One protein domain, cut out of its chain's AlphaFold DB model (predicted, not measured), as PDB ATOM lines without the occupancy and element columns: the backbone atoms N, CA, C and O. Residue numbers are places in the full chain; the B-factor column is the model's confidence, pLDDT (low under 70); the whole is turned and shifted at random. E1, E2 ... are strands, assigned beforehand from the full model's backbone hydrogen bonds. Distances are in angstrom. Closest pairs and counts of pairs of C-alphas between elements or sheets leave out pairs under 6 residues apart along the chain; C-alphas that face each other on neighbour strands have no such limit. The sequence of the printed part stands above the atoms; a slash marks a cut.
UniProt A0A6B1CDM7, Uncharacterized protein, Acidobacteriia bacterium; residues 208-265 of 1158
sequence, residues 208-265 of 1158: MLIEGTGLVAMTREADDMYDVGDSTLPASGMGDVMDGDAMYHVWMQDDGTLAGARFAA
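This is residues 208 to 265 of the 1158 residues of an uncharacterized protein of Acidobacteriia bacterium (UniProt A0A6B1CDM7). Two small twisted sheets, E1 E2 E3 E4 and E5 E6 E7, face each other as a sandwich that is nearly closed like a barrel, edge E4 coming beside E5 and the end of E1 beside the start of E7. The 58 printed residues hold no named helix and seven named strands, E1 to E7 in chain order; the class is all strand. Both sheets are antiparallel, ordered as named. The whole is compact, with a radius of gyration of the C-alphas of 10.3 A and spans of 29 by 24 by 15 A.

E1, residues 208 to 210, and E2, residues 215 to 219, form a hairpin; N 208 and O 217 are 2.8 A apart. E3, residues 226 to 228, pairs with E2 at N 218 and O 227, 2.8 A. E4, residues 231 to 233, pairs with E3 at N 233 and O 226, 2.8 A. These four make a meander, each strand the antiparallel neighbour of the one before. A second meander holds E5, residues 239 to 243, E6, residues 246 to 252, and E7, residues 258 to 264, with N 241 and O 248 at 2.8 A and N 263 and O 247 at 2.7 A. The closest C-alphas of E4 and E5 are those of Ser 231 and Val 241, 5.3 A; of E1 and E7, Ile 210 and Leu 258, 4.8 A.

E1 begins at C-alpha 208 (145.380, 136.338, 149.160). E1, E3 and E4 measure 6.3, 6.2 and 6.8 A, E2 and E5 13.4 and 13.2 A, E6 and E7 19.6 and 19.9 A. E7 ends at C-alpha 264 (134.569, 116.367, 153.428).

The C-alphas farthest apart, of Ala 222 and Ala 264, are 31.1 A apart. The printed part has no cut and no long link. Residues 212, 221, 245 to 246 and 263 to 265 are under pLDDT 70.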
ATOM      1  N   MET A 208     146.783 136.004 148.941       82.38
ATOM      2  CA  MET A 208     145.380 136.338 149.160       82.38
ATOM      3  C   MET A 208     144.751 135.322 150.115       82.38
ATOM      4  O   MET A 208     144.925 134.117 149.945       82.38
ATOM      5  N   LEU A 209     144.033 135.793 151.135       84.06
ATOM      6  CA  LEU A 209     143.233 134.914 151.989       84.06
ATOM      7  C   LEU A 209     142.016 134.429 151.195       84.06
ATOM      8  O   LEU A 209     141.321 135.242 150.594       84.06
ATOM      9  N   ILE A 210     141.753 133.125 151.217       79.81
ATOM     10  CA  ILE A 210     140.533 132.551 150.658       79.81
ATOM     11  C   ILE A 210     139.440 132.651 151.723       79.81
ATOM     12  O   ILE A 210     139.421 131.885 152.699       79.81
ATOM     13  N   GLU A 211     138.535 133.607 151.541       75.19
ATOM     14  CA  GLU A 211     137.437 133.883 152.463       75.19
ATOM     15  C   GLU A 211     136.612 132.619 152.738       75.19
ATOM     16  O   GLU A 211     136.357 131.806 151.850       75.19
ATOM     17  N   GLY A 212     136.230 132.414 154.001       66.31
ATOM     18  CA  GLY A 212     135.437 131.253 154.426       66.31
ATOM     19  C   GLY A 212     136.218 129.951 154.653       66.31
ATOM     20  O   GLY A 212     135.651 129.017 155.223       66.31
ATOM     21  N   THR A 213     137.505 129.880 154.287       70.25
ATOM     22  CA  THR A 213     138.317 128.648 154.423       70.25
ATOM     23  C   THR A 213     139.486 128.757 155.398       70.25
ATOM     24  O   THR A 213     139.915 127.743 155.945       70.25
ATOM     25  N   GLY A 214     140.020 129.966 155.607       71.12
ATOM     26  CA  GLY A 214     141.276 130.175 156.338       71.12
ATOM     27  C   GLY A 214     142.537 129.775 155.555       71.12
ATOM     28  O   GLY A 214     143.637 129.884 156.094       71.12
ATOM     29  N   LEU A 215     142.398 129.328 154.301       81.19
ATOM     30  CA  LEU A 215     143.515 129.025 153.407       81.19
ATOM     31  C   LEU A 215     144.069 130.298 152.767       81.19
ATOM     32  O   LEU A 215     143.370 131.297 152.620       81.19
ATOM     33  N   VAL A 216     145.333 130.246 152.351       86.50
ATOM     34  CA  VAL A 216     146.008 131.344 151.655       86.50
ATOM     35  C   VAL A 216     146.421 130.869 150.270       86.50
ATOM     36  O   VAL A 216     147.083 129.841 150.139       86.50
ATOM     37  N   ALA A 217     146.034 131.634 149.256       86.38
ATOM     38  CA  ALA A 217     146.458 131.481 147.876       86.38
ATOM     39  C   ALA A 217     147.694 132.340 147.606       86.38
ATOM     40  O   ALA A 217     147.687 133.531 147.907       86.38
ATOM     41  N   MET A 218     148.751 131.756 147.042       85.62
ATOM     42  CA  MET A 218     149.988 132.458 146.685       85.62
ATOM     43  C   MET A 218     150.213 132.427 145.177       85.62
ATOM     44  O   MET A 218     150.230 131.348 144.585       85.62
ATOM     45  N   THR A 219     150.418 133.585 144.549       81.75
ATOM     46  CA  THR A 219     150.686 133.651 143.106       81.75
ATOM     47  C   THR A 219     152.031 133.018 142.747       81.75
ATOM     48  O   THR A 219     153.050 133.209 143.418       81.75
ATOM     49  N   ARG A 220     152.047 132.252 141.654       78.38
ATOM     50  CA  ARG A 220     153.250 131.633 141.093       78.38
ATOM     51  C   ARG A 220     153.878 132.498 140.014       78.38
ATOM     52  O   ARG A 220     153.232 132.900 139.055       78.38
ATOM     53  N   GLU A 221     155.196 132.647 140.113       68.62
ATOM     54  CA  GLU A 221     156.023 133.441 139.194       68.62
ATOM     55  C   GLU A 221     155.919 133.005 137.715       68.62
ATOM     56  O   GLU A 221     156.095 133.818 136.802       68.62
ATOM     57  N   ALA A 222     155.680 131.711 137.470       70.19
ATOM     58  CA  ALA A 222     155.850 131.096 136.154       70.19
ATOM     59  C   ALA A 222     154.594 131.108 135.264       70.19
ATOM     60  O   ALA A 222     154.739 131.064 134.041       70.19
ATOM     61  N   ASP A 223     153.393 131.090 135.850       73.25
ATOM     62  CA  ASP A 223     152.147 130.746 135.148       73.25
ATOM     63  C   ASP A 223     150.887 131.483 135.647       73.25
ATOM     64  O   ASP A 223     149.790 131.141 135.207       73.25
ATOM     65  N   ASP A 224     151.027 132.481 136.528       73.12
ATOM     66  CA  ASP A 224     149.921 133.245 137.140       73.12
ATOM     67  C   ASP A 224     148.875 132.347 137.844       73.12
ATOM     68  O   ASP A 224     147.728 132.730 138.066       73.12
ATOM     69  N   MET A 225     149.270 131.117 138.191       86.31
ATOM     70  CA  MET A 225     148.481 130.172 138.977       86.31
ATOM     71  C   MET A 225     148.603 130.484 140.473       86.31
ATOM     72  O   MET A 225     149.571 131.115 140.902       86.31
ATOM     73  N   TYR A 226     147.665 129.991 141.281       86.50
ATOM     74  CA  TYR A 226     147.711 130.158 142.735       86.50
ATOM     75  C   TYR A 226     148.055 128.839 143.421       86.50
ATOM     76  O   TYR A 226     147.310 127.872 143.297       86.50
ATOM     77  N   ASP A 227     149.145 128.786 144.179       88.69
ATOM     78  CA  ASP A 227     149.395 127.681 145.106       88.69
ATOM     79  C   ASP A 227     148.533 127.867 146.362       88.69
ATOM     80  O   ASP A 227     148.577 128.916 147.005       88.69
ATOM     81  N   VAL A 228     147.745 126.848 146.709       86.56
ATOM     82  CA  VAL A 228     146.858 126.830 147.878       86.56
ATOM     83  C   VAL A 228     147.020 125.490 148.591       86.56
ATOM     84  O   VAL A 228     146.651 124.447 148.051       86.56
ATOM     85  N   GLY A 229     147.569 125.493 149.807       83.69
ATOM     86  CA  GLY A 229     147.834 124.250 150.542       83.69
ATOM     87  C   GLY A 229     148.710 123.280 149.735       83.69
ATOM     88  O   GLY A 229     149.813 123.638 149.325       83.69
ATOM     89  N   ASP A 230     148.200 122.067 149.487       81.12
ATOM     90  CA  ASP A 230     148.872 121.027 148.691       81.12
ATOM     91  C   ASP A 230     148.471 121.041 147.195       81.12
ATOM     92  O   ASP A 230     148.852 120.141 146.440       81.12
ATOM     93  N   SER A 231     147.681 122.025 146.746       87.81
ATOM     94  CA  SER A 231     147.142 122.107 145.376       87.81
ATOM     95  C   SER A 231     147.510 123.412 144.663       87.81
ATOM     96  O   SER A 231     147.959 124.373 145.279       87.81
ATOM     97  N   THR A 232     147.293 123.454 143.346       87.81
ATOM     98  CA  THR A 232     147.501 124.658 142.529       87.81
ATOM     99  C   THR A 232     146.234 124.961 141.723       87.81
ATOM    100  O   THR A 232     145.787 124.127 140.933       87.81
ATOM    101  N   LEU A 233     145.676 126.159 141.896       84.31
ATOM    102  CA  LEU A 233     144.544 126.680 141.135       84.31
ATOM    103  C   LEU A 233     145.004 127.322 139.819       84.31
ATOM    104  O   LEU A 233     146.066 127.945 139.775       84.31
ATOM    105  N   PRO A 234     144.209 127.221 138.740       85.56
ATOM    106  CA  PRO A 234     144.482 127.928 137.491       85.56
ATOM    107  C   PRO A 234     144.429 129.454 137.675       85.56
ATOM    108  O   PRO A 234     143.902 129.950 138.665       85.56
ATOM    109  N   ALA A 235     144.903 130.209 136.678       80.69
ATOM    110  CA  ALA A 235     144.901 131.678 136.701       80.69
ATOM    111  C   ALA A 235     143.501 132.316 136.829       80.69
ATOM    112  O   ALA A 235     143.382 133.476 137.206       80.69
ATOM    113  N   SER A 236     142.425 131.563 136.557       80.19
ATOM    114  CA  SER A 236     141.053 131.999 136.854       80.19
ATOM    115  C   SER A 236     140.736 132.036 138.354       80.19
ATOM    116  O   SER A 236     139.660 132.494 138.720       80.19
ATOM    117  N   GLY A 237     141.605 131.486 139.209       80.00
ATOM    118  CA  GLY A 237     141.394 131.340 140.651       80.00
ATOM    119  C   GLY A 237     140.267 130.378 141.040       80.00
ATOM    120  O   GLY A 237     139.967 130.235 142.218       80.00
ATOM    121  N   MET A 238     139.647 129.710 140.063       82.69
ATOM    122  CA  MET A 238     138.511 128.813 140.270       82.69
ATOM    123  C   MET A 238     138.943 127.351 140.175       82.69
ATOM    124  O   MET A 238     139.557 126.953 139.180       82.69
ATOM    125  N   GLY A 239     138.590 126.544 141.171       80.88
ATOM    126  CA  GLY A 239     138.851 125.108 141.183       80.88
ATOM    127  C   GLY A 239     138.864 124.506 142.582       80.88
ATOM    128  O   GLY A 239     138.662 125.198 143.577       80.88
ATOM    129  N   ASP A 240     139.130 123.206 142.646       78.62
ATOM    130  CA  ASP A 240     139.183 122.475 143.909       78.62
ATOM    131  C   ASP A 240     140.612 122.416 144.456       78.62
ATOM    132  O   ASP A 240     141.577 122.163 143.730       78.62
ATOM    133  N   VAL A 241     140.731 122.616 145.763       79.62
ATOM    134  CA  VAL A 241     141.975 122.605 146.524       79.62
ATOM    135  C   VAL A 241     141.898 121.532 147.598       79.62
ATOM    136  O   VAL A 241     140.941 121.464 148.362       79.62
ATOM    137  N   MET A 242     142.938 120.718 147.701       80.31
ATOM    138  CA  MET A 242     143.144 119.803 148.820       80.31
ATOM    139  C   MET A 242     144.078 120.434 149.858       80.31
ATOM    140  O   MET A 242     145.160 120.913 149.512       80.31
ATOM    141  N   ASP A 243     143.676 120.375 151.127       78.62
ATOM    142  CA  ASP A 243     144.520 120.667 152.293       78.62
ATOM    143  C   ASP A 243     144.329 119.544 153.329       78.62
ATOM    144  O   ASP A 243     143.289 119.423 153.991       78.62
ATOM    145  N   GLY A 244     145.308 118.635 153.393       79.19
ATOM    146  CA  GLY A 244     145.188 117.375 154.129       79.19
ATOM    147  C   GLY A 244     144.055 116.478 153.602       79.19
ATOM    148  O   GLY A 244     144.007 116.152 152.418       79.19
ATOM    149  N   ASP A 245     143.144 116.065 154.492       69.75
ATOM    150  CA  ASP A 245     141.969 115.232 154.164       69.75
ATOM    151  C   ASP A 245     140.718 116.067 153.798       69.75
ATOM    152  O   ASP A 245     139.625 115.520 153.628       69.75
ATOM    153  N   ALA A 246     140.838 117.396 153.736       64.62
ATOM    154  CA  ALA A 246     139.743 118.297 153.392       64.62
ATOM    155  C   ALA A 246     139.878 118.798 151.951       64.62
ATOM    156  O   ALA A 246     140.970 119.139 151.498       64.62
ATOM    157  N   MET A 247     138.746 118.858 151.252       75.06
ATOM    158  CA  MET A 247     138.631 119.452 149.922       75.06
ATOM    159  C   MET A 247     137.966 120.819 150.062       75.06
ATOM    160  O   MET A 247     137.061 120.978 150.877       75.06
ATOM    161  N   TYR A 248     138.391 121.802 149.286       76.56
ATOM    162  CA  TYR A 248     137.821 123.140 149.262       76.56
ATOM    163  C   TYR A 248     137.494 123.499 147.824       76.56
ATOM    164  O   TYR A 248     138.381 123.443 146.980       76.56
ATOM    165  N   HIS A 249     136.253 123.885 147.544       80.19
ATOM    166  CA  HIS A 249     135.939 124.530 146.274       80.19
ATOM    167  C   HIS A 249     136.263 126.009 146.421       80.19
ATOM    168  O   HIS A 249     135.787 126.636 147.370       80.19
ATOM    169  N   VAL A 250     137.078 126.546 145.522       80.38
ATOM    170  CA  VAL A 250     137.514 127.940 145.525       80.38
ATOM    171  C   VAL A 250     136.997 128.611 144.263       80.38
ATOM    172  O   VAL A 250     137.090 128.050 143.169       80.38
ATOM    173  N   TRP A 251     136.461 129.817 144.409       83.88
ATOM    174  CA  TRP A 251     136.016 130.648 143.302       83.88
ATOM    175  C   TRP A 251     136.436 132.103 143.494       83.88
ATOM    176  O   TRP A 251     136.714 132.555 144.604       83.88
ATOM    177  N   MET A 252     136.490 132.838 142.385       80.94
ATOM    178  CA  MET A 252     136.783 134.266 142.385       80.94
ATOM    179  C   MET A 252     135.479 135.060 142.442       80.94
ATOM    180  O   MET A 252     134.571 134.792 141.651       80.94
ATOM    181  N   GLN A 253     135.388 136.009 143.370       77.06
ATOM    182  CA  GLN A 253     134.288 136.965 143.464       77.06
ATOM    183  C   GLN A 253     134.447 138.090 142.424       77.06
ATOM    184  O   GLN A 253     135.519 138.280 141.843       77.06
ATOM    185  N   ASP A 254     133.380 138.865 142.204       72.06
ATOM    186  CA  ASP A 254     133.358 139.975 141.236       72.06
ATOM    187  C   ASP A 254     134.375 141.091 141.551       72.06
ATOM    188  O   ASP A 254     134.785 141.830 140.652       72.06
ATOM    189  N   ASP A 255     134.797 141.222 142.811       74.62
ATOM    190  CA  ASP A 255     135.799 142.193 143.265       74.62
ATOM    191  C   ASP A 255     137.255 141.693 143.141       74.62
ATOM    192  O   ASP A 255     138.192 142.430 143.454       74.62
ATOM    193  N   GLY A 256     137.450 140.466 142.645       78.19
ATOM    194  CA  GLY A 256     138.754 139.827 142.475       78.19
ATOM    195  C   GLY A 256     139.275 139.090 143.711       78.19
ATOM    196  O   GLY A 256     140.369 138.528 143.644       78.19
ATOM    197  N   THR A 257     138.528 139.056 144.821       82.88
ATOM    198  CA  THR A 257     138.873 138.239 145.994       82.88
ATOM    199  C   THR A 257     138.558 136.759 145.765       82.88
ATOM    200  O   THR A 257     137.698 136.394 144.960       82.88
ATOM    201  N   LEU A 258     139.270 135.873 146.465       81.38
ATOM    202  CA  LEU A 258     138.997 134.438 146.463       81.38
ATOM    203  C   LEU A 258     138.093 134.090 147.645       81.38
ATOM    204  O   LEU A 258     138.435 134.361 148.793       81.38
ATOM    205  N   ALA A 259     136.981 133.416 147.373       77.00
ATOM    206  CA  ALA A 259     136.179 132.735 148.378       77.00
ATOM    207  C   ALA A 259     136.305 131.230 148.205       77.00
ATOM    208  O   ALA A 259     136.582 130.723 147.118       77.00
ATOM    209  N   GLY A 260     136.098 130.498 149.288       73.25
ATOM    210  CA  GLY A 260     136.043 129.060 149.205       73.25
ATOM    211  C   GLY A 260     135.170 128.450 150.274       73.25
ATOM    212  O   GLY A 260     134.853 129.049 151.303       73.25
ATOM    213  N   ALA A 261     134.793 127.207 150.033       70.88
ATOM    214  CA  ALA A 261     133.963 126.459 150.947       70.88
ATOM    215  C   ALA A 261     134.562 125.078 151.183       70.88
ATOM    216  O   ALA A 261     135.046 124.438 150.255       70.88
ATOM    217  N   ARG A 262     134.538 124.615 152.436       71.88
ATOM    218  CA  ARG A 262     135.107 123.318 152.818       71.88
ATOM    219  C   ARG A 262     134.123 122.169 152.590       71.88
ATOM    220  O   ARG A 262     132.942 122.260 152.947       71.88
ATOM    221  N   PHE A 263     134.655 121.050 152.116       63.88
ATOM    222  CA  PHE A 263     133.991 119.780 151.856       63.88
ATOM    223  C   PHE A 263     134.744 118.626 152.524       63.88
ATOM    224  O   PHE A 263     135.972 118.626 152.661       63.88
ATOM    225  N   ALA A 264     133.992 117.616 152.956       56.81
ATOM    226  CA  ALA A 264     134.569 116.367 153.428       56.81
ATOM    227  C   ALA A 264     134.933 115.487 152.221       56.81
ATOM    228  O   ALA A 264     134.090 115.260 151.357       56.81
ATOM    229  N   ALA A 265     136.157 114.947 152.186       47.94
ATOM    230  CA  ALA A 265     136.664 114.134 151.072       47.94
ATOM    231  C   ALA A 265     135.907 112.806 150.832       47.94
ATOM    232  O   ALA A 265     136.155 112.127 149.838       47.94
TER     233      ALA A 265